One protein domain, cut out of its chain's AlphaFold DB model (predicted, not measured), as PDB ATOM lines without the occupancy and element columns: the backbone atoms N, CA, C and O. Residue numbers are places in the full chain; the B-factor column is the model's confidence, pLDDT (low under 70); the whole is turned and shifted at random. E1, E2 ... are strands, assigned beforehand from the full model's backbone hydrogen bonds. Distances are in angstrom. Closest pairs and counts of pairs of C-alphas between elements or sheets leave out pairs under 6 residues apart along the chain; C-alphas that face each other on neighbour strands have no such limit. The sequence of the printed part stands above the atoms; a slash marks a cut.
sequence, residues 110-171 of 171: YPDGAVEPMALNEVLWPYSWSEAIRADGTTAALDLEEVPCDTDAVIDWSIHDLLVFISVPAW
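Overview. This is residues 110 to 171 of the 171 residues of an uncharacterized protein of Plesiocystis pacifica SIR-1 (UniProt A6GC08). With little regular structure, this is one small hairpin of two strands, E1 and E2, between two long loop stretches: residues 110 to 127 fold back on themselves before it, and residues 144 to 171 wind on after it, with residues 164 to 171 sticking out as a tail. The printed part has 62 residues, no named helix and two antiparallel strands, E1 then E2; its class is all strand, with 11 residues in named elements. It is only just compact, close to loose, with a radius of gyration of the C-alphas of 12.7 A and spans of 34 by 30 by 20 A.

Arrangement. E1, residues 128 to 133, and E2, residues 139 to 143, form an antiparallel hairpin with a tight link, their directions at 151 degrees. C-alphas 130 and 141 face each other at 4.3 A. N 129 and O 142 are within hydrogen-bond range at 2.8 A, as are N 140 and O 132 at 2.9 A.

Along the chain. E1 begins at C-alpha 128 (377.259, 279.348, 269.579) and measures 12.8 A. E2 measures 13.1 A and ends at C-alpha 143 (373.326, 281.126, 269.221).

Size, cuts and confidence. The C-alphas farthest apart, of Thr 151 and Trp 171, are 37.0 A apart. The printed part has no cut. Residues 169 and 171 are under 70 in pLDDT.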
ATOM      1  N   TYR A 110     366.466 276.345 262.596       88.19
ATOM      2  CA  TYR A 110     367.637 276.457 261.761       88.19
ATOM      3  C   TYR A 110     367.502 275.529 260.541       88.19
ATOM      4  O   TYR A 110     367.011 274.405 260.690       88.19
ATOM      5  N   PRO A 111     367.885 275.971 259.332       88.50
ATOM      6  CA  PRO A 111     367.764 275.142 258.143       88.50
ATOM      7  C   PRO A 111     368.533 273.823 258.289       88.50
ATOM      8  O   PRO A 111     369.668 273.784 258.764       88.50
ATOM      9  N   ASP A 112     367.910 272.734 257.839       90.88
ATOM     10  CA  ASP A 112     368.565 271.432 257.757       90.88
ATOM     11  C   ASP A 112     369.750 271.462 256.774       90.88
ATOM     12  O   ASP A 112     369.795 272.258 255.834       90.88
ATOM     13  N   GLY A 113     370.686 270.522 256.936       89.75
ATOM     14  CA  GLY A 113     371.816 270.356 256.012       89.75
ATOM     15  C   GLY A 113     373.066 271.156 256.378       89.75
ATOM     16  O   GLY A 113     373.923 271.362 255.522       89.75
ATOM     17  N   ALA A 114     373.177 271.582 257.636       90.50
ATOM     18  CA  ALA A 114     374.394 272.144 258.202       90.50
ATOM     19  C   ALA A 114     375.589 271.177 258.092       90.50
ATOM     20  O   ALA A 114     375.473 269.993 258.426       90.50
ATOM     21  N   VAL A 115     376.748 271.675 257.652       90.88
ATOM     22  CA  VAL A 115     377.950 270.859 257.384       90.88
ATOM     23  C   VAL A 115     379.248 271.554 257.808       90.88
ATOM     24  O   VAL A 115     379.349 272.781 257.815       90.88
ATOM     25  N   GLU A 116     380.261 270.749 258.154       86.25
ATOM     26  CA  GLU A 116     381.617 271.199 258.499       86.25
ATOM     27  C   GLU A 116     382.693 270.468 257.664       86.25
ATOM     28  O   GLU A 116     382.648 269.235 257.563       86.25
ATOM     29  N   PRO A 117     383.717 271.178 257.136       80.25
ATOM     30  CA  PRO A 117     383.850 272.640 257.072       80.25
ATOM     31  C   PRO A 117     382.875 273.251 256.047       80.25
ATOM     32  O   PRO A 117     382.542 272.594 255.067       80.25
ATOM     33  N   MET A 118     382.446 274.504 256.253       80.38
ATOM     34  CA  MET A 118     381.528 275.209 255.340       80.38
ATOM     35  C   MET A 118     382.060 275.172 253.897       80.38
ATOM     36  O   MET A 118     383.133 275.722 253.629       80.38
ATOM     37  N   ALA A 119     381.310 274.578 252.963       85.25
ATOM     38  CA  ALA A 119     381.537 274.789 251.538       85.25
ATOM     39  C   ALA A 119     380.653 275.923 250.998       85.25
ATOM     40  O   ALA A 119     379.672 276.355 251.606       85.25
ATOM     41  N   LEU A 120     381.020 276.426 249.821       85.62
ATOM     42  CA  LEU A 120     380.249 277.458 249.140       85.62
ATOM     43  C   LEU A 120     378.838 276.933 248.817       85.62
ATOM     44  O   LEU A 120     378.704 275.892 248.176       85.62
ATOM     45  N   ASN A 121     377.813 277.708 249.182       86.19
ATOM     46  CA  ASN A 121     376.384 277.387 249.034       86.19
ATOM     47  C   ASN A 121     375.848 276.283 249.960       86.19
ATOM     48  O   ASN A 121     374.774 275.745 249.694       86.19
ATOM     49  N   GLU A 122     376.557 275.948 251.035       91.44
ATOM     50  CA  GLU A 122     376.052 275.030 252.057       91.44
ATOM     51  C   GLU A 122     375.571 275.779 253.303       91.44
ATOM     52  O   GLU A 122     375.961 276.920 253.565       91.44
ATOM     53  N   VAL A 123     374.690 275.129 254.065       90.00
ATOM     54  CA  VAL A 123     374.185 275.670 255.327       90.00
ATOM     55  C   VAL A 123     375.300 275.608 256.370       90.00
ATOM     56  O   VAL A 123     375.998 274.602 256.514       90.00
ATOM     57  N   LEU A 124     375.478 276.707 257.098       89.56
ATOM     58  CA  LEU A 124     376.493 276.822 258.135       89.56
ATOM     59  C   LEU A 124     376.132 275.955 259.350       89.56
ATOM     60  O   LEU A 124     374.967 275.773 259.666       89.56
ATOM     61  N   TRP A 125     377.126 275.417 260.055       92.25
ATOM     62  CA  TRP A 125     376.881 274.780 261.349       92.25
ATOM     63  C   TRP A 125     376.320 275.790 262.367       92.25
ATOM     64  O   TRP A 125     376.851 276.902 262.438       92.25
ATOM     65  N   PRO A 126     375.281 275.451 263.160       92.38
ATOM     66  CA  PRO A 126     374.703 276.364 264.142       92.38
ATOM     67  C   PRO A 126     375.648 276.528 265.339       92.38
ATOM     68  O   PRO A 126     375.521 275.890 266.380       92.38
ATOM     69  N   TYR A 127     376.686 277.334 265.157       90.44
ATOM     70  CA  TYR A 127     377.645 277.645 266.204       90.44
ATOM     71  C   TYR A 127     377.027 278.549 267.269       90.44
ATOM     72  O   TYR A 127     376.147 279.365 266.991       90.44
ATOM     73  N   SER A 128     377.578 278.455 268.476       92.69
ATOM     74  CA  SER A 128     377.259 279.348 269.579       92.69
ATOM     75  C   SER A 128     378.515 280.026 270.121       92.69
ATOM     76  O   SER A 128     379.582 279.420 270.262       92.69
ATOM     77  N   TRP A 129     378.382 281.313 270.436       92.69
ATOM     78  CA  TRP A 129     379.418 282.149 271.031       92.69
ATOM     79  C   TRP A 129     378.864 282.828 272.275       92.69
ATOM     80  O   TRP A 129     377.848 283.510 272.224       92.69
ATOM     81  N   SER A 130     379.555 282.706 273.404       93.81
ATOM     82  CA  SER A 130     379.150 283.387 274.641       93.81
ATOM     83  C   SER A 130     379.429 284.894 274.631       93.81
ATOM     84  O   SER A 130     378.876 285.616 275.455       93.81
ATOM     85  N   GLU A 131     380.315 285.355 273.744       91.88
ATOM     86  CA  GLU A 131     380.817 286.733 273.690       91.88
ATOM     87  C   GLU A 131     380.947 287.212 272.231       91.88
ATOM     88  O   GLU A 131     382.042 287.463 271.729       91.88
ATOM     89  N   ALA A 132     379.824 287.317 271.520       88.81
ATOM     90  CA  ALA A 132     379.774 287.975 270.219       88.81
ATOM     91  C   ALA A 132     379.781 289.502 270.394       88.81
ATOM     92  O   ALA A 132     379.131 290.035 271.295       88.81
ATOM     93  N   ILE A 133     380.512 290.209 269.530       89.19
ATOM     94  CA  ILE A 133     380.592 291.675 269.540       89.19
ATOM     95  C   ILE A 133     379.619 292.227 268.501       89.19
ATOM     96  O   ILE A 133     379.704 291.895 267.318       89.19
ATOM     97  N   ARG A 134     378.708 293.091 268.942       85.81
ATOM     98  CA  ARG A 134     377.756 293.800 268.082       85.81
ATOM     99  C   ARG A 134     378.417 295.003 267.407       85.81
ATOM    100  O   ARG A 134     379.459 295.491 267.840       85.81
ATOM    101  N   ALA A 135     377.776 295.530 266.363       80.94
ATOM    102  CA  ALA A 135     378.268 296.705 265.636       80.94
ATOM    103  C   ALA A 135     378.409 297.967 266.516       80.94
ATOM    104  O   ALA A 135     379.205 298.849 266.205       80.94
ATOM    105  N   ASP A 136     377.667 298.047 267.625       85.94
ATOM    106  CA  ASP A 136     377.758 299.125 268.617       85.94
ATOM    107  C   ASP A 136     378.891 298.928 269.649       85.94
ATOM    108  O   ASP A 136     379.092 299.773 270.522       85.94
ATOM    109  N   GLY A 137     379.644 297.828 269.547       90.00
ATOM    110  CA  GLY A 137     380.740 297.468 270.445       90.00
ATOM    111  C   GLY A 137     380.311 296.743 271.723       90.00
ATOM    112  O   GLY A 137     381.172 296.418 272.541       90.00
ATOM    113  N   THR A 138     379.018 296.477 271.921       91.94
ATOM    114  CA  THR A 138     378.543 295.692 273.069       91.94
ATOM    115  C   THR A 138     378.743 294.194 272.850       91.94
ATOM    116  O   THR A 138     378.823 293.717 271.718       91.94
ATOM    117  N   THR A 139     378.843 293.440 273.946       93.06
ATOM    118  CA  THR A 139     378.972 291.977 273.922       93.06
ATOM    119  C   THR A 139     377.660 291.303 274.302       93.06
ATOM    120  O   THR A 139     377.056 291.677 275.309       93.06
ATOM    121  N   ALA A 140     377.269 290.272 273.559       91.81
ATOM    122  CA  ALA A 140     376.116 289.428 273.860       91.81
ATOM    123  C   ALA A 140     376.418 287.960 273.525       91.81
ATOM    124  O   ALA A 140     377.321 287.671 272.738       91.81
ATOM    125  N   ALA A 141     375.670 287.036 274.127       91.94
ATOM    126  CA  ALA A 141     375.668 285.661 273.649       91.94
ATOM    127  C   ALA A 141     374.997 285.617 272.266       91.94
ATOM    128  O   ALA A 141     374.108 286.413 271.983       91.94
ATOM    129  N   LEU A 142     375.460 284.717 271.408       90.38
ATOM    130  CA  LEU A 142     374.935 284.485 270.072       90.38
ATOM    131  C   LEU A 142     374.802 282.981 269.873       90.38
ATOM    132  O   LEU A 142     375.814 282.280 269.907       90.38
ATOM    133  N   ASP A 143     373.588 282.503 269.634       91.75
ATOM    134  CA  ASP A 143     373.326 281.126 269.221       91.75
ATOM    135  C   ASP A 143     372.652 281.127 267.850       91.75
ATOM    136  O   ASP A 143     371.516 281.580 267.711       91.75
ATOM    137  N   LEU A 144     373.358 280.644 266.822       89.69
ATOM    138  CA  LEU A 144     372.820 280.622 265.462       89.69
ATOM    139  C   LEU A 144     371.581 279.744 265.329       89.69
ATOM    140  O   LEU A 144     370.775 280.025 264.447       89.69
ATOM    141  N   GLU A 145     371.417 278.718 266.172       91.12
ATOM    142  CA  GLU A 145     370.236 277.851 266.136       91.12
ATOM    143  C   GLU A 145     368.949 278.638 266.440       91.12
ATOM    144  O   GLU A 145     367.893 278.342 265.880       91.12
ATOM    145  N   GLU A 146     369.058 279.680 267.271       88.44
ATOM    146  CA  GLU A 146     367.934 280.488 267.753       88.44
ATOM    147  C   GLU A 146     367.718 281.788 266.957       88.44
ATOM    148  O   GLU A 146     366.646 282.387 267.052       88.44
ATOM    149  N   VAL A 147     368.683 282.213 266.132       87.06
ATOM    150  CA  VAL A 147     368.587 283.448 265.320       87.06
ATOM    151  C   VAL A 147     367.306 283.518 264.472       87.06
ATOM    152  O   VAL A 147     366.651 284.559 264.496       87.06
ATOM    153  N   PRO A 148     366.874 282.456 263.752       83.88
ATOM    154  CA  PRO A 148     365.650 282.516 262.945       83.88
ATOM    155  C   PRO A 148     364.366 282.709 263.763       83.88
ATOM    156  O   PRO A 148     363.308 282.976 263.193       83.88
ATOM    157  N   CYS A 149     364.436 282.494 265.076       82.75
ATOM    158  CA  CYS A 149     363.291 282.493 265.973       82.75
ATOM    159  C   CYS A 149     363.039 283.854 266.620       82.75
ATOM    160  O   CYS A 149     361.968 284.028 267.197       82.75
ATOM    161  N   ASP A 150     364.012 284.772 266.567       78.44
ATOM    162  CA  ASP A 150     363.981 286.057 267.279       78.44
ATOM    163  C   ASP A 150     363.589 285.904 268.767       78.44
ATOM    164  O   ASP A 150     362.795 286.647 269.340       78.44
ATOM    165  N   THR A 151     364.101 284.851 269.411       78.75
ATOM    166  CA  THR A 151     363.830 284.565 270.831       78.75
ATOM    167  C   THR A 151     364.889 285.136 271.768       78.75
ATOM    168  O   THR A 151     364.777 284.981 272.989       78.75
ATOM    169  N   ASP A 152     365.919 285.780 271.224       79.19
ATOM    170  CA  ASP A 152     367.014 286.331 272.007       79.19
ATOM    171  C   ASP A 152     366.552 287.603 272.735       79.19
ATOM    172  O   ASP A 152     366.098 288.580 272.148       79.19
ATOM    173  N   ALA A 153     366.659 287.601 274.065       78.38
ATOM    174  CA  ALA A 153     366.210 288.723 274.890       78.38
ATOM    175  C   ALA A 153     367.099 289.981 274.768       78.38
ATOM    176  O   ALA A 153     366.773 291.023 275.342       78.38
ATOM    177  N   VAL A 154     368.251 289.872 274.105       81.88
ATOM    178  CA  VAL A 154     369.304 290.890 274.002       81.88
ATOM    179  C   VAL A 154     369.466 291.389 272.561       81.88
ATOM    180  O   VAL A 154     369.805 292.563 272.353       81.88
ATOM    181  N   ILE A 155     369.229 290.525 271.573       80.25
ATOM    182  CA  ILE A 155     369.354 290.832 270.148       80.25
ATOM    183  C   ILE A 155     368.001 290.615 269.462       80.25
ATOM    184  O   ILE A 155     367.566 289.486 269.298       80.25
ATOM    185  N   ASP A 156     367.380 291.716 269.049       83.19
ATOM    186  CA  ASP A 156     366.199 291.736 268.176       83.19
ATOM    187  C   ASP A 156     366.684 291.525 266.735       83.19
ATOM    188  O   ASP A 156     367.359 292.404 266.183       83.19
ATOM    189  N   TRP A 157     366.464 290.327 266.191       80.69
ATOM    190  CA  TRP A 157     366.937 289.942 264.862       80.69
ATOM    191  C   TRP A 157     365.910 290.317 263.802       80.69
ATOM    192  O   TRP A 157     364.828 289.743 263.695       80.69
ATOM    193  N   SER A 158     366.299 291.225 262.919       79.62
ATOM    194  CA  SER A 158     365.560 291.530 261.706       79.62
ATOM    195  C   SER A 158     365.999 290.633 260.551       79.62
ATOM    196  O   SER A 158     367.168 290.281 260.407       79.62
ATOM    197  N   ILE A 159     365.084 290.371 259.613       75.38
ATOM    198  CA  ILE A 159     365.410 289.766 258.307       75.38
ATOM    199  C   ILE A 159     366.436 290.588 257.503       75.38
ATOM    200  O   ILE A 159     367.004 290.111 256.521       75.38
ATOM    201  N   HIS A 160     366.656 291.843 257.894       79.62
ATOM    202  CA  HIS A 160     367.634 292.738 257.284       79.62
ATOM    203  C   HIS A 160     369.010 292.697 257.955       79.62
ATOM    204  O   HIS A 160     369.938 293.327 257.445       79.62
ATOM    205  N   ASP A 161     369.157 291.977 259.066       81.38
ATOM    206  CA  ASP A 161     370.433 291.874 259.757       81.38
ATOM    207  C   ASP A 161     371.370 290.893 259.047       81.38
ATOM    208  O   ASP A 161     370.977 289.839 258.547       81.38
ATOM    209  N   LEU A 162     372.648 291.267 258.987       78.75
ATOM    210  CA  LEU A 162     373.701 290.495 258.334       78.75
ATOM    211  C   LEU A 162     374.704 290.018 259.382       78.75
ATOM    212  O   LEU A 162     375.300 290.829 260.093       78.75
ATOM    213  N   LEU A 163     374.948 288.708 259.430       79.44
ATOM    214  CA  LEU A 163     376.029 288.141 260.228       79.44
ATOM    215  C   LEU A 163     377.318 288.111 259.408       79.44
ATOM    216  O   LEU A 163     377.377 287.514 258.332       79.44
ATOM    217  N   VAL A 164     378.368 288.738 259.936       80.81
ATOM    218  CA  VAL A 164     379.699 288.750 259.322       80.81
ATOM    219  C   VAL A 164     380.638 287.886 260.152       80.81
ATOM    220  O   VAL A 164     380.962 288.216 261.290       80.81
ATOM    221  N   PHE A 165     381.116 286.793 259.560       76.56
ATOM    222  CA  PHE A 165     382.119 285.925 260.170       76.56
ATOM    223  C   PHE A 165     383.512 286.346 259.704       76.56
ATOM    224  O   PHE A 165     383.854 286.200 258.530       76.56
ATOM    225  N   ILE A 166     384.325 286.868 260.622       77.69
ATOM    226  CA  ILE A 166     385.716 287.242 260.349       77.69
ATOM    227  C   ILE A 166     386.619 286.190 260.988       77.69
ATOM    228  O   ILE A 166     386.752 286.132 262.210       77.69
ATOM    229  N   SER A 167     387.259 285.358 260.169       74.25
ATOM    230  CA  SER A 167     388.318 284.467 260.637       74.25
ATOM    231  C   SER A 167     389.641 285.233 260.673       74.25
ATOM    232  O   SER A 167     390.205 285.598 259.642       74.25
ATOM    233  N   VAL A 168     390.144 285.507 261.879       80.56
ATOM    234  CA  VAL A 168     391.480 286.088 262.052       80.56
ATOM    235  C   VAL A 168     392.477 284.940 262.175       80.56
ATOM    236  O   VAL A 168     392.355 284.125 263.091       80.56
ATOM    237  N   PRO A 169     393.450 284.826 261.263       69.56
ATOM    238  CA  PRO A 169     394.424 283.758 261.338       69.56
ATOM    239  C   PRO A 169     395.367 284.001 262.528       69.56
ATOM    240  O   PRO A 169     395.939 285.079 262.674       69.56
ATOM    241  N   ALA A 170     395.497 282.998 263.399       71.00
ATOM    242  CA  ALA A 170     396.400 283.020 264.546       71.00
ATOM    243  C   ALA A 170     397.795 282.564 264.098       71.00
ATOM    244  O   ALA A 170     398.106 281.372 264.152       71.00
ATOM    245  N   TRP A 171     398.606 283.491 263.596       63.97
ATOM    246  CA  TRP A 171     400.029 283.273 263.318       63.97
ATOM    247  C   TRP A 171     400.884 284.331 264.003       63.97
ATOM    248  O   TRP A 171     400.406 285.477 264.155       63.97
TER     249      TRP A 171